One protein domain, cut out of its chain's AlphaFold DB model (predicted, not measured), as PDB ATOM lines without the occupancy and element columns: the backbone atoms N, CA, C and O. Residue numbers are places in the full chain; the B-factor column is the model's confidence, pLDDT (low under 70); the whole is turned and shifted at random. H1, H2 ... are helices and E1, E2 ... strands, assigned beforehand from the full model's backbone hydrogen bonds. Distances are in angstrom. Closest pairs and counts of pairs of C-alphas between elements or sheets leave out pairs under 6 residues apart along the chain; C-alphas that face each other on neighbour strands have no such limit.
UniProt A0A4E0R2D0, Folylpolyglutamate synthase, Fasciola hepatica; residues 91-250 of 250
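AT A GLANCE: This is residues 91 to 250 of the 250 residues of the protein "Folylpolyglutamate synthase" of Fasciola hepatica (UniProt A0A4E0R2D0). A small parallel sheet of three short strands, E1, E2 and E3, is the core of three layers, with H2 and H3 over one face and the long H6 over the other. H4 and H5 form a loose loop with H6, H1 lies at the far end by H2, and residues 240 to 250 stick out as a tail. The printed part has 160 residues, mostly helix by class, with six named helices and three named strands in the order E1 H1 H2 E2 H3 E3 H4 H5 H6. It is only just loose, close to compact, with a radius of gyration of the C-alphas of 18.4 A and spans of 56 by 56 by 32 A.

HOW THE PARTS SIT: E2, residues 132 to 135, is the inner strand, parallel to the edge strands E1, residues 98 to 101, and E3, residues 158 to 160. Within hydrogen-bond range are N 99 and O 132, 2.8 A, and N 159 and O 133, 2.8 A. H6, residues 199 to 219, is over E2 at a height over the sheet of 8.6 A; its closest C-alphas to E2 are Ala 211 and Val 134, 6.5 A. On the opposite face, H2, residues 116 to 126, touches H3, residues 141 to 153, the same way at a shallow tilt of 32 degrees, closest at C-alphas Ala 117 and Val 143, 5.5 A. E1, H2, E2 with H1, residues 109 to 112, and E2, H3, E3 are strand-helix-strand units, parallel neighbour strands joined through helices, with right-handed crossovers. H1 and H2 only just touch, only at the corner, with 3 pairs of C-alphas within 8 A, closest Leu 112 and Ile 119, 5.4 A. H4, residues 164 to 169, and H5, residues 180 to 193, are close but not clearly touching, at C-alphas Leu 168 and Lys 183, 6.9 A. Every O i to N i+4 pair is within hydrogen-bond range in H3, H4, H5 and H6, and 5 of 7 in H2; H1 is too short for one.

IN THESE COORDINATES: E1 begins at C-alpha 98, (2.453, 21.512, -13.430). H6, 30.9 A long, ends at C-alpha 219, (5.342, 27.186, -5.025); H5 is 19.6 A, H3 18.3 A and H2 16.6 A.

THE WHOLE: The C-alphas of Asp 196 and His 250, the two farthest apart, are 62.3 A apart. The printed part has no cut and no long link. Confidence is under 70 in residues 164 to 200 and 222 to 250.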
ATOM      1  N   ASN A  91      -0.914  26.439 -25.906       95.88
ATOM      2  CA  ASN A  91       0.455  25.955 -25.714       95.88
ATOM      3  C   ASN A  91       1.548  27.040 -25.832       95.88
ATOM      4  O   ASN A  91       2.680  26.748 -26.217       95.88
ATOM      5  N   PHE A  92       1.240  28.297 -25.508       94.06
ATOM      6  CA  PHE A  92       2.223  29.387 -25.430       94.06
ATOM      7  C   PHE A  92       2.732  29.638 -24.004       94.06
ATOM      8  O   PHE A  92       3.689  30.392 -23.830       94.06
ATOM      9  N   PHE A  93       2.133  29.020 -22.978       92.06
ATOM     10  CA  PHE A  93       2.664  29.087 -21.616       92.06
ATOM     11  C   PHE A  93       4.016  28.357 -21.555       92.06
ATOM     12  O   PHE A  93       4.117  27.157 -21.819       92.06
ATOM     13  N   SER A  94       5.078  29.103 -21.254       90.88
ATOM     14  CA  SER A  94       6.454  28.589 -21.259       90.88
ATOM     15  C   SER A  94       6.866  27.945 -19.937       90.88
ATOM     16  O   SER A  94       7.762  27.110 -19.935       90.88
ATOM     17  N   THR A  95       6.219  28.319 -18.832       92.94
ATOM     18  CA  THR A  95       6.604  27.943 -17.460       92.94
ATOM     19  C   THR A  95       5.390  27.546 -16.599       92.94
ATOM     20  O   THR A  95       5.119  28.167 -15.571       92.94
ATOM     21  N   PRO A  96       4.586  26.545 -17.012       95.56
ATOM     22  CA  PRO A  96       3.521  26.024 -16.163       95.56
ATOM     23  C   PRO A  96       4.122  25.346 -14.925       95.56
ATOM     24  O   PRO A  96       5.037  24.543 -15.047       95.56
ATOM     25  N   ALA A  97       3.570  25.594 -13.737       93.62
ATOM     26  CA  ALA A  97       4.030  24.911 -12.522       93.62
ATOM     27  C   ALA A  97       3.886  23.381 -12.632       93.62
ATOM     28  O   ALA A  97       4.768  22.630 -12.215       93.62
ATOM     29  N   VAL A  98       2.766  22.927 -13.208       96.69
ATOM     30  CA  VAL A  98       2.453  21.512 -13.430       96.69
ATOM     31  C   VAL A  98       1.706  21.355 -14.753       96.69
ATOM     32  O   VAL A  98       0.723  22.051 -15.003       96.69
ATOM     33  N   SER A  99       2.150  20.416 -15.583       98.06
ATOM     34  CA  SER A  99       1.452  19.932 -16.774       98.06
ATOM     35  C   SER A  99       0.741  18.621 -16.461       98.06
ATOM     36  O   SER A  99       1.323  17.736 -15.838       98.06
ATOM     37  N   VAL A 100      -0.507  18.476 -16.900       98.06
ATOM     38  CA  VAL A 100      -1.346  17.322 -16.553       98.06
ATOM     39  C   VAL A 100      -1.851  16.649 -17.823       98.06
ATOM     40  O   VAL A 100      -2.438  17.309 -18.677       98.06
ATOM     41  N   VAL A 101      -1.662  15.336 -17.938       97.50
ATOM     42  CA  VAL A 101      -2.222  14.528 -19.032       97.50
ATOM     43  C   VAL A 101      -3.120  13.442 -18.443       97.50
ATOM     44  O   VAL A 101      -2.674  12.536 -17.738       97.50
ATOM     45  N   THR A 102      -4.416  13.536 -18.723       95.44
ATOM     46  CA  THR A 102      -5.422  12.555 -18.294       95.44
ATOM     47  C   THR A 102      -5.289  11.233 -19.058       95.44
ATOM     48  O   THR A 102      -4.445  11.101 -19.945       95.44
ATOM     49  N   HIS A 103      -6.127  10.244 -18.731       94.50
ATOM     50  CA  HIS A 103      -6.239   8.993 -19.494       94.50
ATOM     51  C   HIS A 103      -6.371   9.277 -21.003       94.50
ATOM     52  O   HIS A 103      -7.187  10.115 -21.397       94.50
ATOM     53  N   LEU A 104      -5.602   8.574 -21.842       95.00
ATOM     54  CA  LEU A 104      -5.627   8.741 -23.295       95.00
ATOM     55  C   LEU A 104      -6.427   7.636 -23.978       95.00
ATOM     56  O   LEU A 104      -6.281   6.453 -23.685       95.00
ATOM     57  N   CYS A 105      -7.257   8.028 -24.936       94.06
ATOM     58  CA  CYS A 105      -7.974   7.119 -25.820       94.06
ATOM     59  C   CYS A 105      -7.838   7.584 -27.274       94.06
ATOM     60  O   CYS A 105      -7.336   8.676 -27.543       94.06
ATOM     61  N   LEU A 106      -8.272   6.746 -28.221       95.19
ATOM     62  CA  LEU A 106      -8.395   7.172 -29.610       95.19
ATOM     63  C   LEU A 106      -9.501   8.225 -29.710       95.19
ATOM     64  O   LEU A 106     -10.682   7.922 -29.561       95.19
ATOM     65  N   GLU A 107      -9.098   9.459 -29.973       91.50
ATOM     66  CA  GLU A 107      -9.974  10.608 -30.149       91.50
ATOM     67  C   GLU A 107      -9.446  11.478 -31.291       91.50
ATOM     68  O   GLU A 107      -8.238  11.546 -31.520       91.50
ATOM     69  N   HIS A 108     -10.353  12.139 -32.018       92.81
ATOM     70  CA  HIS A 108     -10.000  13.094 -33.075       92.81
ATOM     71  C   HIS A 108      -8.907  12.581 -34.030       92.81
ATOM     72  O   HIS A 108      -7.957  13.299 -34.349       92.81
ATOM     73  N   THR A 109      -9.016  11.324 -34.472       93.62
ATOM     74  CA  THR A 109      -7.939  10.624 -35.193       93.62
ATOM     75  C   THR A 109      -7.574  11.274 -36.527       93.62
ATOM     76  O   THR A 109      -6.438  11.192 -36.984       93.62
ATOM     77  N   ASN A 110      -8.511  12.023 -37.109       93.19
ATOM     78  CA  ASN A 110      -8.295  12.866 -38.281       93.19
ATOM     79  C   ASN A 110      -7.314  14.031 -38.047       93.19
ATOM     80  O   ASN A 110      -6.808  14.589 -39.016       93.19
ATOM     81  N   VAL A 111      -7.065  14.419 -36.792       91.94
ATOM     82  CA  VAL A 111      -6.164  15.524 -36.419       91.94
ATOM     83  C   VAL A 111      -4.985  15.039 -35.576       91.94
ATOM     84  O   VAL A 111      -3.853  15.480 -35.786       91.94
ATOM     85  N   LEU A 112      -5.233  14.155 -34.609       94.31
ATOM     86  CA  LEU A 112      -4.230  13.754 -33.623       94.31
ATOM     87  C   LEU A 112      -3.382  12.551 -34.057       94.31
ATOM     88  O   LEU A 112      -2.273  12.403 -33.550       94.31
ATOM     89  N   GLY A 113      -3.858  11.754 -35.015       94.94
ATOM     90  CA  GLY A 113      -3.216  10.516 -35.459       94.94
ATOM     91  C   GLY A 113      -4.110   9.298 -35.244       94.94
ATOM     92  O   GLY A 113      -5.147   9.371 -34.590       94.94
ATOM     93  N   ASN A 114      -3.717   8.163 -35.813       97.00
ATOM     94  CA  ASN A 114      -4.522   6.938 -35.807       97.00
ATOM     95  C   ASN A 114      -4.119   5.958 -34.695       97.00
ATOM     96  O   ASN A 114      -4.756   4.917 -34.537       97.00
ATOM     97  N   THR A 115      -3.079   6.279 -33.925       97.38
ATOM     98  CA  THR A 115      -2.541   5.439 -32.850       97.38
ATOM     99  C   THR A 115      -2.508   6.177 -31.514       97.38
ATOM    100  O   THR A 115      -2.424   7.405 -31.455       97.38
ATOM    101  N   LEU A 116      -2.537   5.422 -30.409       97.25
ATOM    102  CA  LEU A 116      -2.390   6.000 -29.070       97.25
ATOM    103  C   LEU A 116      -1.017   6.656 -28.875       97.25
ATOM    104  O   LEU A 116      -0.934   7.675 -28.193       97.25
ATOM    105  N   ALA A 117       0.036   6.128 -29.508       97.44
ATOM    106  CA  ALA A 117       1.364   6.734 -29.500       97.44
ATOM    107  C   ALA A 117       1.380   8.131 -30.147       97.44
ATOM    108  O   ALA A 117       1.920   9.072 -29.565       97.44
ATOM    109  N   GLU A 118       0.741   8.307 -31.311       97.75
ATOM    110  CA  GLU A 118       0.626   9.624 -31.959       97.75
ATOM    111  C   GLU A 118      -0.159  10.615 -31.091       97.75
ATOM    112  O   GLU A 118       0.253  11.766 -30.925       97.75
ATOM    113  N   ILE A 119      -1.256  10.163 -30.476       98.19
ATOM    114  CA  ILE A 119      -2.057  10.992 -29.565       98.19
ATOM    115  C   ILE A 119      -1.244  11.378 -28.325       98.19
ATOM    116  O   ILE A 119      -1.256  12.546 -27.928       98.19
ATOM    117  N   ALA A 120      -0.504  10.434 -27.738       98.06
ATOM    118  CA  ALA A 120       0.386  10.692 -26.611       98.06
ATOM    119  C   ALA A 120       1.444  11.739 -26.971       98.06
ATOM    120  O   ALA A 120       1.611  12.700 -26.226       98.06
ATOM    121  N   TRP A 121       2.066  11.628 -28.148       98.25
ATOM    122  CA  TRP A 121       3.033  12.605 -28.653       98.25
ATOM    123  C   TRP A 121       2.427  13.999 -28.873       98.25
ATOM    124  O   TRP A 121       3.060  15.028 -28.603       98.25
ATOM    125  N   ARG A 122       1.184  14.071 -29.367       98.12
ATOM    126  CA  ARG A 122       0.467  15.346 -29.517       98.12
ATOM    127  C   ARG A 122       0.168  15.969 -28.159       98.12
ATOM    128  O   ARG A 122       0.348  17.173 -28.012       98.12
ATOM    129  N   LYS A 123      -0.291  15.186 -27.182       98.06
ATOM    130  CA  LYS A 123      -0.719  15.694 -25.870       98.06
ATOM    131  C   LYS A 123       0.449  16.026 -24.945       98.06
ATOM    132  O   LYS A 123       0.388  17.034 -24.255       98.06
ATOM    133  N   SER A 124       1.544  15.272 -25.001       97.88
ATOM    134  CA  SER A 124       2.774  15.552 -24.247       97.88
ATOM    135  C   SER A 124       3.483  16.839 -24.667       97.88
ATOM    136  O   SER A 124       4.349  17.319 -23.948       97.88
ATOM    137  N   GLY A 125       3.113  17.453 -25.796       97.81
ATOM    138  CA  GLY A 125       3.729  18.703 -26.254       97.81
ATOM    139  C   GLY A 125       3.484  19.925 -25.356       97.81
ATOM    140  O   GLY A 125       4.015  21.001 -25.647       97.81
ATOM    141  N   ILE A 126       2.687  19.766 -24.293       98.19
ATOM    142  CA  ILE A 126       2.542  20.749 -23.212       98.19
ATOM    143  C   ILE A 126       3.643  20.646 -22.153       98.19
ATOM    144  O   ILE A 126       3.765  21.546 -21.331       98.19
ATOM    145  N   PHE A 127       4.445  19.577 -22.159       97.88
ATOM    146  CA  PHE A 127       5.572  19.442 -21.245       97.88
ATOM    147  C   PHE A 127       6.592  20.560 -21.486       97.88
ATOM    148  O   PHE A 127       6.792  21.041 -22.612       97.88
ATOM    149  N   ARG A 128       7.202  21.017 -20.392       96.44
ATOM    150  CA  ARG A 128       8.118  22.156 -20.371       96.44
ATOM    151  C   ARG A 128       9.330  21.843 -19.500       96.44
ATOM    152  O   ARG A 128       9.167  21.167 -18.482       96.44
ATOM    153  N   PRO A 129      10.519  22.339 -19.876       92.75
ATOM    154  CA  PRO A 129      11.723  22.139 -19.085       92.75
ATOM    155  C   PRO A 129      11.565  22.734 -17.692       92.75
ATOM    156  O   PRO A 129      10.925  23.776 -17.521       92.75
ATOM    157  N   HIS A 130      12.140  22.054 -16.699       85.69
ATOM    158  CA  HIS A 130      12.120  22.470 -15.290       85.69
ATOM    159  C   HIS A 130      10.709  22.650 -14.693       85.69
ATOM    160  O   HIS A 130      10.537  23.315 -13.672       85.69
ATOM    161  N   CYS A 131       9.691  22.065 -15.326       92.06
ATOM    162  CA  CYS A 131       8.304  22.085 -14.880       92.06
ATOM    163  C   CYS A 131       7.857  20.664 -14.547       92.06
ATOM    164  O   CYS A 131       8.314  19.705 -15.166       92.06
ATOM    165  N   TYR A 132       6.933  20.509 -13.602       93.38
ATOM    166  CA  TYR A 132       6.403  19.186 -13.296       93.38
ATOM    167  C   TYR A 132       5.451  18.693 -14.385       93.38
ATOM    168  O   TYR A 132       4.658  19.464 -14.923       93.38
ATOM    169  N   ALA A 133       5.477  17.394 -14.663       96.06
ATOM    170  CA  ALA A 133       4.471  16.710 -15.459       96.06
ATOM    171  C   ALA A 133       3.843  15.580 -14.639       96.06
ATOM    172  O   ALA A 133       4.543  14.834 -13.958       96.06
ATOM    173  N   VAL A 134       2.524  15.421 -14.715       95.50
ATOM    174  CA  VAL A 134       1.817  14.295 -14.101       95.50
ATOM    175  C   VAL A 134       0.823  13.683 -15.078       95.50
ATOM    176  O   VAL A 134       0.099  14.386 -15.784       95.50
ATOM    177  N   VAL A 135       0.800  12.354 -15.127       96.06
ATOM    178  CA  VAL A 135      -0.076  11.581 -16.011       96.06
ATOM    179  C   VAL A 135      -1.010  10.681 -15.210       96.06
ATOM    180  O   VAL A 135      -0.665  10.221 -14.116       96.06
ATOM    181  N   SER A 136      -2.192  10.398 -15.765       92.06
ATOM    182  CA  SER A 136      -3.038   9.315 -15.249       92.06
ATOM    183  C   SER A 136      -2.274   7.988 -15.282       92.06
ATOM    184  O   SER A 136      -1.481   7.732 -16.189       92.06
ATOM    185  N   ARG A 137      -2.527   7.143 -14.282       87.12
ATOM    186  CA  ARG A 137      -1.984   5.787 -14.192       87.12
ATOM    187  C   ARG A 137      -2.628   4.819 -15.172       87.12
ATOM    188  O   ARG A 137      -1.971   3.880 -15.612       87.12
ATOM    189  N   ASP A 138      -3.899   5.037 -15.488       87.25
ATOM    190  CA  ASP A 138      -4.666   4.166 -16.368       87.25
ATOM    191  C   ASP A 138      -4.274   4.474 -17.815       87.25
ATOM    192  O   ASP A 138      -4.910   5.259 -18.507       87.25
ATOM    193  N   GLN A 139      -3.144   3.935 -18.254       90.75
ATOM    194  CA  GLN A 139      -2.601   4.125 -19.594       90.75
ATOM    195  C   GLN A 139      -1.999   2.806 -20.069       90.75
ATOM    196  O   GLN A 139      -1.582   1.969 -19.266       90.75
ATOM    197  N   THR A 140      -1.916   2.615 -21.384       93.19
ATOM    198  CA  THR A 140      -1.163   1.486 -21.936       93.19
ATOM    199  C   THR A 140       0.337   1.703 -21.740       93.19
ATOM    200  O   THR A 140       0.808   2.840 -21.665       93.19
ATOM    201  N   GLU A 141       1.112   0.616 -21.711       92.38
ATOM    202  CA  GLU A 141       2.574   0.718 -21.613       92.38
ATOM    203  C   GLU A 141       3.153   1.536 -22.780       92.38
ATOM    204  O   GLU A 141       4.018   2.376 -22.570       92.38
ATOM    205  N   GLU A 142       2.618   1.368 -23.992       94.44
ATOM    206  CA  GLU A 142       3.001   2.154 -25.172       94.44
ATOM    207  C   GLU A 142       2.833   3.665 -24.946       94.44
ATOM    208  O   GLU A 142       3.765   4.435 -25.185       94.44
ATOM    209  N   VAL A 143       1.674   4.098 -24.435       96.44
ATOM    210  CA  VAL A 143       1.413   5.511 -24.122       96.44
ATOM    211  C   VAL A 143       2.393   6.010 -23.073       96.44
ATOM    212  O   VAL A 143       3.007   7.061 -23.244       96.44
ATOM    213  N   ILE A 144       2.574   5.243 -21.999       95.31
ATOM    214  CA  ILE A 144       3.494   5.594 -20.922       95.31
ATOM    215  C   ILE A 144       4.928   5.751 -21.445       95.31
ATOM    216  O   ILE A 144       5.611   6.693 -21.044       95.31
ATOM    217  N   GLN A 145       5.383   4.888 -22.358       95.75
ATOM    218  CA  GLN A 145       6.708   5.000 -22.971       95.75
ATOM    219  C   GLN A 145       6.859   6.289 -23.785       95.75
ATOM    220  O   GLN A 145       7.858   6.986 -23.610       95.75
ATOM    221  N   VAL A 146       5.865   6.667 -24.592       98.06
ATOM    222  CA  VAL A 146       5.898   7.941 -25.336       98.06
ATOM    223  C   VAL A 146       5.925   9.136 -24.384       98.06
ATOM    224  O   VAL A 146       6.728  10.048 -24.559       98.06
ATOM    225  N   LEU A 147       5.099   9.129 -23.334       97.19
ATOM    226  CA  LEU A 147       5.068  10.211 -22.345       97.19
ATOM    227  C   LEU A 147       6.416  10.352 -21.619       97.19
ATOM    228  O   LEU A 147       6.898  11.468 -21.449       97.19
ATOM    229  N   LYS A 148       7.056   9.234 -21.248       96.06
ATOM    230  CA  LYS A 148       8.405   9.215 -20.651       96.06
ATOM    231  C   LYS A 148       9.462   9.753 -21.613       96.06
ATOM    232  O   LYS A 148      10.296  10.554 -21.207       96.06
ATOM    233  N   GLN A 149       9.435   9.324 -22.874       97.69
ATOM    234  CA  GLN A 149      10.366   9.802 -23.899       97.69
ATOM    235  C   GLN A 149      10.248  11.315 -24.085       97.69
ATOM    236  O   GLN A 149      11.252  12.018 -24.035       97.69
ATOM    237  N   GLU A 150       9.026  11.821 -24.223       98.00
ATOM    238  CA  GLU A 150       8.765  13.248 -24.409       98.00
ATOM    239  C   GLU A 150       9.153  14.071 -23.182       98.00
ATOM    240  O   GLU A 150       9.736  15.140 -23.330       98.00
ATOM    241  N   ALA A 151       8.909  13.552 -21.976       96.00
ATOM    242  CA  ALA A 151       9.360  14.187 -20.745       96.00
ATOM    243  C   ALA A 151      10.892  14.267 -20.651       96.00
ATOM    244  O   ALA A 151      11.431  15.310 -20.287       96.00
ATOM    245  N   ASN A 152      11.595  13.198 -21.037       95.25
ATOM    246  CA  ASN A 152      13.058  13.169 -21.065       95.25
ATOM    247  C   ASN A 152      13.635  14.145 -22.100       95.25
ATOM    248  O   ASN A 152      14.632  14.799 -21.815       95.25
ATOM    249  N   LEU A 153      13.012  14.272 -23.279       96.69
ATOM    250  CA  LEU A 153      13.461  15.190 -24.337       96.69
ATOM    251  C   LEU A 153      13.456  16.659 -23.904       96.69
ATOM    252  O   LEU A 153      14.247  17.446 -24.420       96.69
ATOM    253  N   VAL A 154      12.558  17.029 -22.991       94.69
ATOM    254  CA  VAL A 154      12.465  18.391 -22.451       94.69
ATOM    255  C   VAL A 154      12.985  18.494 -21.019       94.69
ATOM    256  O   VAL A 154      12.810  19.538 -20.409       94.69
ATOM    257  N   GLU A 155      13.594  17.436 -20.477       92.56
ATOM    258  CA  GLU A 155      14.122  17.395 -19.107       92.56
ATOM    259  C   GLU A 155      13.079  17.800 -18.041       92.56
ATOM    260  O   GLU A 155      13.365  18.549 -17.104       92.56
ATOM    261  N   CYS A 156      11.834  17.325 -18.186       89.88
ATOM    262  CA  CYS A 156      10.772  17.571 -17.207       89.88
ATOM    263  C   CYS A 156      10.553  16.351 -16.291       89.88
ATOM    264  O   CYS A 156      10.399  15.230 -16.792       89.88
ATOM    265  N   PRO A 157      10.489  16.521 -14.956       89.38
ATOM    266  CA  PRO A 157      10.146  15.425 -14.057       89.38
ATOM    267  C   PRO A 157       8.716  14.924 -14.306       89.38
ATOM    268  O   PRO A 157       7.751  15.682 -14.169       89.38
ATOM    269  N   LEU A 158       8.583  13.639 -14.651       93.44
ATOM    270  CA  LEU A 158       7.304  12.994 -14.948       93.44
ATOM    271  C   LEU A 158       6.851  12.067 -13.816       93.44
ATOM    272  O   LEU A 158       7.516  11.080 -13.498       93.44
ATOM    273  N   PHE A 159       5.657  12.333 -13.296       91.50
ATOM    274  CA  PHE A 159       4.990  11.551 -12.263       91.50
ATOM    275  C   PHE A 159       3.803  10.779 -12.835       91.50
ATOM    276  O   PHE A 159       3.054  11.279 -13.674       91.50
ATOM    277  N   VAL A 160       3.586   9.566 -12.335       91.06
ATOM    278  CA  VAL A 160       2.352   8.809 -12.566       91.06
ATOM    279  C   VAL A 160       1.511   8.915 -11.302       91.06
ATOM    280  O   VAL A 160       2.018   8.630 -10.216       91.06
ATOM    281  N   ALA A 161       0.247   9.320 -11.427       86.56
ATOM    282  CA  ALA A 161      -0.628   9.493 -10.271       86.56
ATOM    283  C   ALA A 161      -0.725   8.190  -9.435       86.56
ATOM    284  O   ALA A 161      -0.990   7.116  -9.993       86.56
ATOM    285  N   PRO A 162      -0.465   8.225  -8.114       79.94
ATOM    286  CA  PRO A 162      -0.713   7.099  -7.223       79.94
ATOM    287  C   PRO A 162      -2.204   6.852  -7.026       79.94
ATOM    288  O   PRO A 162      -3.018   7.764  -7.161       79.94
ATOM    289  N   LYS A 163      -2.551   5.614  -6.667       74.62
ATOM    290  CA  LYS A 163      -3.915   5.314  -6.225       74.62
ATOM    291  C   LYS A 163      -4.211   6.026  -4.908       74.62
ATOM    292  O   LYS A 163      -3.315   6.189  -4.082       74.62
ATOM    293  N   ALA A 164      -5.471   6.358  -4.656       69.44
ATOM    294  CA  ALA A 164      -5.897   6.970  -3.400       69.44
ATOM    295  C   ALA A 164      -5.467   6.133  -2.181       69.44
ATOM    296  O   ALA A 164      -5.013   6.675  -1.179       69.44
ATOM    297  N   GLU A 165      -5.533   4.807  -2.292       65.44
ATOM    298  CA  GLU A 165      -5.069   3.869  -1.261       65.44
ATOM    299  C   GLU A 165      -3.555   3.975  -1.009       65.44
ATOM    300  O   GLU A 165      -3.121   3.957   0.139       65.44
ATOM    301  N   GLU A 166      -2.752   4.155  -2.062       64.31
ATOM    302  CA  GLU A 166      -1.296   4.341  -1.962       64.31
ATOM    303  C   GLU A 166      -0.959   5.675  -1.274       64.31
ATOM    304  O   GLU A 166      -0.025   5.736  -0.478       64.31
ATOM    305  N   ILE A 167      -1.753   6.727  -1.512       58.38
ATOM    306  CA  ILE A 167      -1.614   8.026  -0.828       58.38
ATOM    307  C   ILE A 167      -1.902   7.885   0.677       58.38
ATOM    308  O   ILE A 167      -1.227   8.496   1.501       58.38
ATOM    309  N   LEU A 168      -2.900   7.079   1.052       49.75
ATOM    310  CA  LEU A 168      -3.327   6.914   2.447       49.75
ATOM    311  C   LEU A 168      -2.348   6.075   3.287       49.75
ATOM    312  O   LEU A 168      -2.189   6.349   4.480       49.75
ATOM    313  N   VAL A 169      -1.690   5.080   2.681       43.72
ATOM    314  CA  VAL A 169      -0.744   4.174   3.365       43.72
ATOM    315  C   VAL A 169       0.574   4.866   3.725       43.72
ATOM    316  O   VAL A 169       1.148   4.568   4.765       43.72
ATOM    317  N   LEU A 170       1.018   5.855   2.948       43.41
ATOM    318  CA  LEU A 170       2.280   6.576   3.188       43.41
ATOM    319  C   LEU A 170       2.323   7.397   4.490       43.41
ATOM    320  O   LEU A 170       3.347   7.987   4.806       43.41
ATOM    321  N   HIS A 171       1.228   7.461   5.245       45.03
ATOM    322  CA  HIS A 171       1.108   8.345   6.401       45.03
ATOM    323  C   HIS A 171       0.739   7.625   7.702       45.03
ATOM    324  O   HIS A 171       0.451   8.301   8.690       45.03
ATOM    325  N   SER A 172       0.655   6.289   7.741       39.62
ATOM    326  CA  SER A 172       0.383   5.552   8.990       39.62
ATOM    327  C   SER A 172       1.598   5.404   9.910       39.62
ATOM    328  O   SER A 172       1.389   5.148  11.092       39.62
ATOM    329  N   ASP A 173       2.816   5.616   9.404       42.78
ATOM    330  CA  ASP A 173       4.057   5.295  10.129       42.78
ATOM    331  C   ASP A 173       4.849   6.520  10.634       42.78
ATOM    332  O   ASP A 173       5.804   6.352  11.393       42.78
ATOM    333  N   ASP A 174       4.432   7.750  10.309       40.03
ATOM    334  CA  ASP A 174       5.093   8.971  10.791       40.03
ATOM    335  C   ASP A 174       4.393   9.517  12.049       40.03
ATOM    336  O   ASP A 174       3.245   9.968  12.015       40.03
ATOM    337  N   GLY A 175       5.098   9.441  13.179       43.72
ATOM    338  CA  GLY A 175       4.605   9.804  14.508       43.72
ATOM    339  C   GLY A 175       4.122  11.253  14.666       43.72
ATOM    340  O   GLY A 175       4.692  12.191  14.114       43.72
ATOM    341  N   ASP A 176       3.077  11.402  15.487       38.00
ATOM    342  CA  ASP A 176       2.626  12.611  16.205       38.00
ATOM    343  C   ASP A 176       2.407  13.921  15.420       38.00
ATOM    344  O   ASP A 176       2.310  15.003  16.005       38.00
ATOM    345  N   GLY A 177       2.226  13.855  14.102       44.59
ATOM    346  CA  GLY A 177       1.611  14.943  13.340       44.59
ATOM    347  C   GLY A 177       0.093  14.774  13.283       44.59
ATOM    348  O   GLY A 177      -0.387  13.896  12.566       44.59
ATOM    349  N   ASP A 178      -0.672  15.611  13.992       41.72
ATOM    350  CA  ASP A 178      -2.144  15.621  13.949       41.72
ATOM    351  C   ASP A 178      -2.669  16.077  12.571       41.72
ATOM    352  O   ASP A 178      -3.037  17.227  12.340       41.72
ATOM    353  N   TRP A 179      -2.656  15.145  11.617       39.47
ATOM    354  CA  TRP A 179      -3.243  15.252  10.277       39.47
ATOM    355  C   TRP A 179      -4.439  14.311  10.108       39.47
ATOM    356  O   TRP A 179      -4.849  14.013   8.980       39.47
ATOM    357  N   SER A 180      -5.005  13.852  11.229       39.25
ATOM    358  CA  SER A 180      -6.229  13.047  11.303       39.25
ATOM    359  C   SER A 180      -7.320  13.623  10.386       39.25
ATOM    360  O   SER A 180      -7.843  12.930   9.512       39.25
ATOM    361  N   HIS A 181      -7.504  14.945  10.439       40.78
ATOM    362  CA  HIS A 181      -8.432  15.697   9.598       40.78
ATOM    363  C   HIS A 181      -8.185  15.575   8.083       40.78
ATOM    364  O   HIS A 181      -9.146  15.494   7.327       40.78
ATOM    365  N   SER A 182      -6.940  15.544   7.595       43.41
ATOM    366  CA  SER A 182      -6.653  15.470   6.148       43.41
ATOM    367  C   SER A 182      -6.873  14.068   5.573       43.41
ATOM    368  O   SER A 182      -7.374  13.943   4.453       43.41
ATOM    369  N   LYS A 183      -6.556  13.016   6.343       43.09
ATOM    370  CA  LYS A 183      -6.867  11.621   5.982       43.09
ATOM    371  C   LYS A 183      -8.370  11.390   5.945       43.09
ATOM    372  O   LYS A 183      -8.879  10.853   4.961       43.09
ATOM    373  N   ASP A 184      -9.070  11.868   6.970       46.81
ATOM    374  CA  ASP A 184     -10.524  11.808   7.033       46.81
ATOM    375  C   ASP A 184     -11.155  12.630   5.912       46.81
ATOM    376  O   ASP A 184     -12.140  12.188   5.339       46.81
ATOM    377  N   ASN A 185     -10.572  13.763   5.507       48.16
ATOM    378  CA  ASN A 185     -11.070  14.572   4.393       48.16
ATOM    379  C   ASN A 185     -10.861  13.903   3.029       48.16
ATOM    380  O   ASN A 185     -11.778  13.918   2.223       48.16
ATOM    381  N   LEU A 186      -9.713  13.280   2.745       49.28
ATOM    382  CA  LEU A 186      -9.489  12.548   1.488       49.28
ATOM    383  C   LEU A 186     -10.325  11.269   1.410       49.28
ATOM    384  O   LEU A 186     -10.962  11.011   0.388       49.28
ATOM    385  N   ALA A 187     -10.361  10.486   2.490       49.19
ATOM    386  CA  ALA A 187     -11.159   9.269   2.590       49.19
ATOM    387  C   ALA A 187     -12.670   9.569   2.613       49.19
ATOM    388  O   ALA A 187     -13.446   8.836   2.008       49.19
ATOM    389  N   SER A 188     -13.114  10.656   3.253       50.16
ATOM    390  CA  SER A 188     -14.523  11.080   3.220       50.16
ATOM    391  C   SER A 188     -14.898  11.727   1.892       50.16
ATOM    392  O   SER A 188     -15.942  11.383   1.349       50.16
ATOM    393  N   PHE A 189     -14.049  12.584   1.315       52.09
ATOM    394  CA  PHE A 189     -14.305  13.213   0.021       52.09
ATOM    395  C   PHE A 189     -14.368  12.158  -1.075       52.09
ATOM    396  O   PHE A 189     -15.336  12.131  -1.825       52.09
ATOM    397  N   SER A 190     -13.409  11.228  -1.109       52.91
ATOM    398  CA  SER A 190     -13.479  10.056  -1.985       52.91
ATOM    399  C   SER A 190     -14.757   9.258  -1.716       52.91
ATOM    400  O   SER A 190     -15.548   9.075  -2.629       52.91
ATOM    401  N   LYS A 191     -15.074   8.879  -0.475       52.03
ATOM    402  CA  LYS A 191     -16.295   8.109  -0.176       52.03
ATOM    403  C   LYS A 191     -17.597   8.818  -0.579       52.03
ATOM    404  O   LYS A 191     -18.517   8.138  -1.015       52.03
ATOM    405  N   THR A 192     -17.681  10.146  -0.482       51.38
ATOM    406  CA  THR A 192     -18.860  10.947  -0.869       51.38
ATOM    407  C   THR A 192     -18.934  11.219  -2.378       51.38
ATOM    408  O   THR A 192     -20.029  11.228  -2.928       51.38
ATOM    409  N   TYR A 193     -17.806  11.408  -3.072       47.31
ATOM    410  CA  TYR A 193     -17.772  11.612  -4.532       47.31
ATOM    411  C   TYR A 193     -17.831  10.291  -5.328       47.31
ATOM    412  O   TYR A 193     -18.218  10.295  -6.497       47.31
ATOM    413  N   LEU A 194     -17.447   9.166  -4.712       50.75
ATOM    414  CA  LEU A 194     -17.327   7.837  -5.333       50.75
ATOM    415  C   LEU A 194     -18.530   6.915  -5.100       50.75
ATOM    416  O   LEU A 194     -18.507   5.768  -5.553       50.75
ATOM    417  N   THR A 195     -19.590   7.369  -4.422       48.47
ATOM    418  CA  THR A 195     -20.835   6.582  -4.315       48.47
ATOM    419  C   THR A 195     -21.449   6.273  -5.683       48.47
ATOM    420  O   THR A 195     -22.125   5.253  -5.828       48.47
ATOM    421  N   ASP A 196     -21.132   7.071  -6.704       45.94
ATOM    422  CA  ASP A 196     -21.403   6.738  -8.099       45.94
ATOM    423  C   ASP A 196     -20.228   5.942  -8.681       45.94
ATOM    424  O   ASP A 196     -19.148   6.480  -8.927       45.94
ATOM    425  N   ARG A 197     -20.449   4.643  -8.914       48.38
ATOM    426  CA  ARG A 197     -19.484   3.655  -9.435       48.38
ATOM    427  C   ARG A 197     -19.004   3.950 -10.870       48.38
ATOM    428  O   ARG A 197     -19.260   3.166 -11.781       48.38
ATOM    429  N   ILE A 198     -18.303   5.058 -11.094       58.78
ATOM    430  CA  ILE A 198     -17.698   5.406 -12.387       58.78
ATOM    431  C   ILE A 198     -16.173   5.462 -12.203       58.78
ATOM    432  O   ILE A 198     -15.660   6.498 -11.778       58.78
ATOM    433  N   PRO A 199     -15.435   4.380 -12.527       60.97
ATOM    434  CA  PRO A 199     -13.990   4.258 -12.285       60.97
ATOM    435  C   PRO A 199     -13.154   5.450 -12.781       60.97
ATOM    436  O   PRO A 199     -12.243   5.900 -12.095       60.97
ATOM    437  N   PHE A 200     -13.524   6.039 -13.922       64.94
ATOM    438  CA  PHE A 200     -12.824   7.195 -14.495       64.94
ATOM    439  C   PHE A 200     -12.859   8.451 -13.612       64.94
ATOM    440  O   PHE A 200     -11.937   9.264 -13.662       64.94
ATOM    441  N   ARG A 201     -13.893   8.624 -12.777       73.19
ATOM    442  CA  ARG A 201     -13.965   9.764 -11.850       73.19
ATOM    443  C   ARG A 201     -12.924   9.655 -10.736       73.19
ATOM    444  O   ARG A 201     -12.403  10.684 -10.318       73.19
ATOM    445  N   LEU A 202     -12.599   8.436 -10.301       79.25
ATOM    446  CA  LEU A 202     -11.565   8.198  -9.295       79.25
ATOM    447  C   LEU A 202     -10.175   8.527  -9.842       79.25
ATOM    448  O   LEU A 202      -9.460   9.313  -9.235       79.25
ATOM    449  N   SER A 203      -9.840   8.015 -11.028       82.50
ATOM    450  CA  SER A 203      -8.543   8.269 -11.677       82.50
ATOM    451  C   SER A 203      -8.290   9.766 -11.902       82.50
ATOM    452  O   SER A 203      -7.216  10.287 -11.602       82.50
ATOM    453  N   ASN A 204      -9.312  10.507 -12.347       87.81
ATOM    454  CA  ASN A 204      -9.215  11.962 -12.498       87.81
ATOM    455  C   ASN A 204      -9.029  12.683 -11.156       87.81
ATOM    456  O   ASN A 204      -8.339  13.700 -11.096       87.81
ATOM    457  N   LEU A 205      -9.636  12.174 -10.083       84.50
ATOM    458  CA  LEU A 205      -9.491  12.736  -8.745       84.50
ATOM    459  C   LEU A 205      -8.079  12.501  -8.190       84.50
ATOM    460  O   LEU A 205      -7.448  13.443  -7.717       84.50
ATOM    461  N   GLU A 206      -7.559  11.279  -8.305       83.19
ATOM    462  CA  GLU A 206      -6.183  10.912  -7.936       83.19
ATOM    463  C   GLU A 206      -5.154  11.767  -8.686       83.19
ATOM    464  O   GLU A 206      -4.238  12.348  -8.091       83.19
ATOM    465  N   LEU A 207      -5.359  11.927  -9.994       90.25
ATOM    466  CA  LEU A 207      -4.553  12.799 -10.836       90.25
ATOM    467  C   LEU A 207      -4.613  14.259 -10.369       90.25
ATOM    468  O   LEU A 207      -3.576  14.912 -10.255       90.25
ATOM    469  N   SER A 208      -5.809  14.759 -10.054       90.38
ATOM    470  CA  SER A 208      -6.006  16.137  -9.589       90.38
ATOM    471  C   SER A 208      -5.316  16.390  -8.248       90.38
ATOM    472  O   SER A 208      -4.646  17.409  -8.094       90.38
ATOM    473  N   PHE A 209      -5.411  15.460  -7.291       85.62
ATOM    474  CA  PHE A 209      -4.702  15.571  -6.012       85.62
ATOM    475  C   PHE A 209      -3.188  15.608  -6.199       85.62
ATOM    476  O   PHE A 209      -2.511  16.437  -5.592       85.62
ATOM    477  N   THR A 210      -2.667  14.759  -7.084       85.12
ATOM    478  CA  THR A 210      -1.235  14.727  -7.400       85.12
ATOM    479  C   THR A 210      -0.783  16.038  -8.046       85.12
ATOM    480  O   THR A 210       0.237  16.601  -7.652       85.12
ATOM    481  N   ALA A 211      -1.566  16.581  -8.982       91.94
ATOM    482  CA  ALA A 211      -1.273  17.865  -9.613       91.94
ATOM    483  C   ALA A 211      -1.268  19.024  -8.601       91.94
ATOM    484  O   ALA A 211      -0.355  19.849  -8.613       91.94
ATOM    485  N   VAL A 212      -2.243  19.065  -7.685       88.88
ATOM    486  CA  VAL A 212      -2.296  20.076  -6.616       88.88
ATOM    487  C   VAL A 212      -1.103  19.940  -5.670       88.88
ATOM    488  O   VAL A 212      -0.498  20.948  -5.313       88.88
ATOM    489  N   HIS A 213      -0.727  18.713  -5.298       84.00
ATOM    490  CA  HIS A 213       0.456  18.469  -4.477       84.00
ATOM    491  C   HIS A 213       1.723  19.025  -5.142       84.00
ATOM    492  O   HIS A 213       2.440  19.812  -4.528       84.00
ATOM    493  N   LEU A 214       1.965  18.685  -6.411       84.94
ATOM    494  CA  LEU A 214       3.124  19.169  -7.170       84.94
ATOM    495  C   LEU A 214       3.122  20.696  -7.325       84.94
ATOM    496  O   LEU A 214       4.174  21.324  -7.229       84.94
ATOM    497  N   TRP A 215       1.950  21.312  -7.495       89.19
ATOM    498  CA  TRP A 215       1.825  22.770  -7.531       89.19
ATOM    499  C   TRP A 215       2.232  23.418  -6.198       89.19
ATOM    500  O   TRP A 215       2.957  24.414  -6.199       89.19
ATOM    501  N   ILE A 216       1.829  22.837  -5.060       82.69
ATOM    502  CA  ILE A 216       2.250  23.304  -3.727       82.69
ATOM    503  C   ILE A 216       3.772  23.174  -3.566       82.69
ATOM    504  O   ILE A 216       4.408  24.116  -3.095       82.69
ATOM    505  N   GLN A 217       4.366  22.052  -3.989       79.94
ATOM    506  CA  GLN A 217       5.822  21.849  -3.939       79.94
ATOM    507  C   GLN A 217       6.568  22.889  -4.778       79.94
ATOM    508  O   GLN A 217       7.471  23.558  -4.274       79.94
ATOM    509  N   HIS A 218       6.122  23.100  -6.020       84.06
ATOM    510  CA  HIS A 218       6.694  24.101  -6.914       84.06
ATOM    511  C   HIS A 218       6.642  25.506  -6.299       84.06
ATOM    512  O   HIS A 218       7.641  26.223  -6.294       84.06
ATOM    513  N   ARG A 219       5.502  25.890  -5.705       82.38
ATOM    514  CA  ARG A 219       5.342  27.186  -5.025       82.38
ATOM    515  C   ARG A 219       6.280  27.350  -3.826       82.38
ATOM    516  O   ARG A 219       6.727  28.461  -3.560       82.38
ATOM    517  N   ASN A 220       6.589  26.262  -3.126       77.75
ATOM    518  CA  ASN A 220       7.536  26.251  -2.011       77.75
ATOM    519  C   ASN A 220       9.009  26.207  -2.467       77.75
ATOM    520  O   ASN A 220       9.899  26.135  -1.622       77.75
ATOM    521  N   GLY A 221       9.280  26.252  -3.777       75.25
ATOM    522  CA  GLY A 221      10.633  26.193  -4.338       75.25
ATOM    523  C   GLY A 221      11.252  24.795  -4.312       75.25
ATOM    524  O   GLY A 221      12.463  24.659  -4.470       75.25
ATOM    525  N   ILE A 222      10.440  23.756  -4.105       63.12
ATOM    526  CA  ILE A 222      10.881  22.366  -4.133       63.12
ATOM    527  C   ILE A 222      10.682  21.877  -5.566       63.12
ATOM    528  O   ILE A 222       9.557  21.624  -5.988       63.12
ATOM    529  N   LEU A 223      11.780  21.787  -6.318       58.50
ATOM    530  CA  LEU A 223      11.878  21.032  -7.567       58.50
ATOM    531  C   LEU A 223      12.732  19.800  -7.259       58.50
ATOM    532  O   LEU A 223      13.919  19.923  -6.972       58.50
ATOM    533  N   SER A 224      12.119  18.617  -7.209       52.06
ATOM    534  CA  SER A 224      12.861  17.376  -6.963       52.06
ATOM    535  C   SER A 224      13.460  16.868  -8.275       52.06
ATOM    536  O   SER A 224      12.726  16.390  -9.141       52.06
ATOM    537  N   ASP A 225      14.784  16.902  -8.386       38.69
ATOM    538  CA  ASP A 225      15.546  16.408  -9.547       38.69
ATOM    539  C   ASP A 225      15.598  14.864  -9.650       38.69
ATOM    540  O   ASP A 225      16.311  14.295 -10.480       38.69
ATOM    541  N   SER A 226      14.860  14.135  -8.809       37.66
ATOM    542  CA  SER A 226      14.942  12.676  -8.715       37.66
ATOM    543  C   SER A 226      13.920  11.943  -9.598       37.66
ATOM    544  O   SER A 226      12.799  11.690  -9.170       37.66
ATOM    545  N   ILE A 227      14.401  11.559 -10.788       34.97
ATOM    546  CA  ILE A 227      14.296  10.234 -11.443       34.97
ATOM    547  C   ILE A 227      12.894   9.730 -11.830       34.97
ATOM    548  O   ILE A 227      12.004   9.518 -11.013       34.97
ATOM    549  N   GLY A 228      12.754   9.424 -13.122       32.44
ATOM    550  CA  GLY A 228      11.572   8.796 -13.688       32.44
ATOM    551  C   GLY A 228      11.191   7.458 -13.048       32.44
ATOM    552  O   GLY A 228      12.022   6.677 -12.605       32.44
ATOM    553  N   ILE A 229       9.893   7.164 -13.128       36.34
ATOM    554  CA  ILE A 229       9.327   5.813 -13.069       36.34
ATOM    555  C   ILE A 229       9.762   4.982 -11.857       36.34
ATOM    556  O   ILE A 229      10.304   3.896 -12.016       36.34
ATOM    557  N   GLN A 230       9.396   5.415 -10.656       30.06
ATOM    558  CA  GLN A 230       8.835   4.502  -9.656       30.06
ATOM    559  C   GLN A 230       7.749   5.247  -8.869       30.06
ATOM    560  O   GLN A 230       7.894   6.454  -8.658       30.06
ATOM    561  N   PRO A 231       6.655   4.582  -8.435       33.47
ATOM    562  CA  PRO A 231       5.880   5.116  -7.323       33.47
ATOM    563  C   PRO A 231       6.882   5.342  -6.198       33.47
ATOM    564  O   PRO A 231       7.597   4.414  -5.832       33.47
ATOM    565  N   CYS A 232       7.010   6.593  -5.769       31.05
ATOM    566  CA  CYS A 232       8.013   7.039  -4.818       31.05
ATOM    567  C   CYS A 232       8.155   6.025  -3.665       31.05
ATOM    568  O   CYS A 232       7.236   5.927  -2.852       31.05
ATOM    569  N   PRO A 233       9.276   5.284  -3.540       31.94
ATOM    570  CA  PRO A 233       9.527   4.454  -2.362       31.94
ATOM    571  C   PRO A 233       9.991   5.298  -1.163       31.94
ATOM    572  O   PRO A 233      10.478   4.759  -0.177       31.94
ATOM    573  N   SER A 234       9.921   6.631  -1.254       29.19
ATOM    574  CA  SER A 234      10.400   7.547  -0.219       29.19
ATOM    575  C   SER A 234       9.721   8.918  -0.306       29.19
ATOM    576  O   SER A 234      10.358   9.945  -0.522       29.19
ATOM    577  N   LEU A 235       8.413   8.959  -0.042       33.75
ATOM    578  CA  LEU A 235       7.820  10.133   0.605       33.75
ATOM    579  C   LEU A 235       8.265  10.102   2.077       33.75
ATOM    580  O   LEU A 235       7.499   9.771   2.967       33.75
ATOM    581  N   VAL A 236       9.552  10.366   2.313       29.09
ATOM    582  CA  VAL A 236      10.120  10.516   3.656       29.09
ATOM    583  C   VAL A 236      10.101  12.005   3.980       29.09
ATOM    584  O   VAL A 236      11.000  12.749   3.585       29.09
ATOM    585  N   PHE A 237       9.091  12.450   4.728       35.22
ATOM    586  CA  PHE A 237       9.213  13.667   5.528       35.22
ATOM    587  C   PHE A 237      10.097  13.333   6.739       35.22
ATOM    588  O   PHE A 237       9.618  13.021   7.814       35.22
ATOM    589  N   ASN A 238      11.417  13.368   6.520       25.70
ATOM    590  CA  ASN A 238      12.497  13.226   7.504       25.70
ATOM    591  C   ASN A 238      12.331  12.149   8.597       25.70
ATOM    592  O   ASN A 238      11.834  12.438   9.681       25.70
ATOM    593  N   GLN A 239      13.024  11.018   8.425       26.23
ATOM    594  CA  GLN A 239      13.917  10.489   9.464       26.23
ATOM    595  C   GLN A 239      15.023   9.606   8.851       26.23
ATOM    596  O   GLN A 239      14.824   8.894   7.872       26.23
ATOM    597  N   LYS A 240      16.240   9.752   9.387       30.50
ATOM    598  CA  LYS A 240      17.495   9.108   8.954       30.50
ATOM    599  C   LYS A 240      17.523   7.582   9.210       30.50
ATOM    600  O   LYS A 240      16.819   7.091  10.083       30.50
ATOM    601  N   ILE A 241      18.581   6.967   8.641       29.06
ATOM    602  CA  ILE A 241      19.277   5.685   8.966       29.06
ATOM    603  C   ILE A 241      18.672   4.472   8.193       29.06
ATOM    604  O   ILE A 241      17.463   4.339   8.154       29.06
ATOM    605  N   VAL A 242      19.396   3.572   7.489       29.08
ATOM    606  CA  VAL A 242      20.641   2.838   7.831       29.08
ATOM    607  C   VAL A 242      21.490   2.397   6.612       29.08
ATOM    608  O   VAL A 242      20.981   2.076   5.546       29.08
ATOM    609  N   LYS A 243      22.811   2.368   6.872       31.53
ATOM    610  CA  LYS A 243      23.973   1.767   6.179       31.53
ATOM    611  C   LYS A 243      23.737   0.500   5.340       31.53
ATOM    612  O   LYS A 243      23.049  -0.411   5.785       31.53
ATOM    613  N   VAL A 244      24.597   0.330   4.327       27.39
ATOM    614  CA  VAL A 244      25.308  -0.945   4.124       27.39
ATOM    615  C   VAL A 244      26.804  -0.658   4.000       27.39
ATOM    616  O   VAL A 244      27.259  -0.033   3.048       27.39
ATOM    617  N   ASP A 245      27.542  -1.091   5.014       30.38
ATOM    618  CA  ASP A 245      28.965  -1.386   4.924       30.38
ATOM    619  C   ASP A 245      29.056  -2.897   4.724       30.38
ATOM    620  O   ASP A 245      28.427  -3.623   5.489       30.38
ATOM    621  N   HIS A 246      29.776  -3.342   3.700       31.22
ATOM    622  CA  HIS A 246      30.578  -4.560   3.745       31.22
ATOM    623  C   HIS A 246      31.608  -4.496   2.616       31.22
ATOM    624  O   HIS A 246      31.348  -4.802   1.455       31.22
ATOM    625  N   SER A 247      32.795  -4.047   3.009       29.70
ATOM    626  CA  SER A 247      34.091  -4.580   2.596       29.70
ATOM    627  C   SER A 247      34.072  -5.885   1.777       29.70
ATOM    628  O   SER A 247      33.465  -6.880   2.176       29.70
ATOM    629  N   SER A 248      34.953  -5.895   0.770       29.42
ATOM    630  CA  SER A 248      35.665  -7.047   0.186       29.42
ATOM    631  C   SER A 248      34.869  -8.058  -0.643       29.42
ATOM    632  O   SER A 248      34.353  -9.030  -0.107       29.42
ATOM    633  N   VAL A 249      34.983  -7.935  -1.970       32.69
ATOM    634  CA  VAL A 249      35.468  -9.039  -2.817       32.69
ATOM    635  C   VAL A 249      36.457  -8.445  -3.828       32.69
ATOM    636  O   VAL A 249      36.219  -7.363  -4.358       32.69
ATOM    637  N   HIS A 250      37.593  -9.130  -3.953       38.84
ATOM    638  CA  HIS A 250      38.805  -8.812  -4.709       38.84
ATOM    639  C   HIS A 250      38.614  -8.499  -6.194       38.84
ATOM    640  O   HIS A 250      37.703  -9.095  -6.811       38.84
TER     641      HIS A 250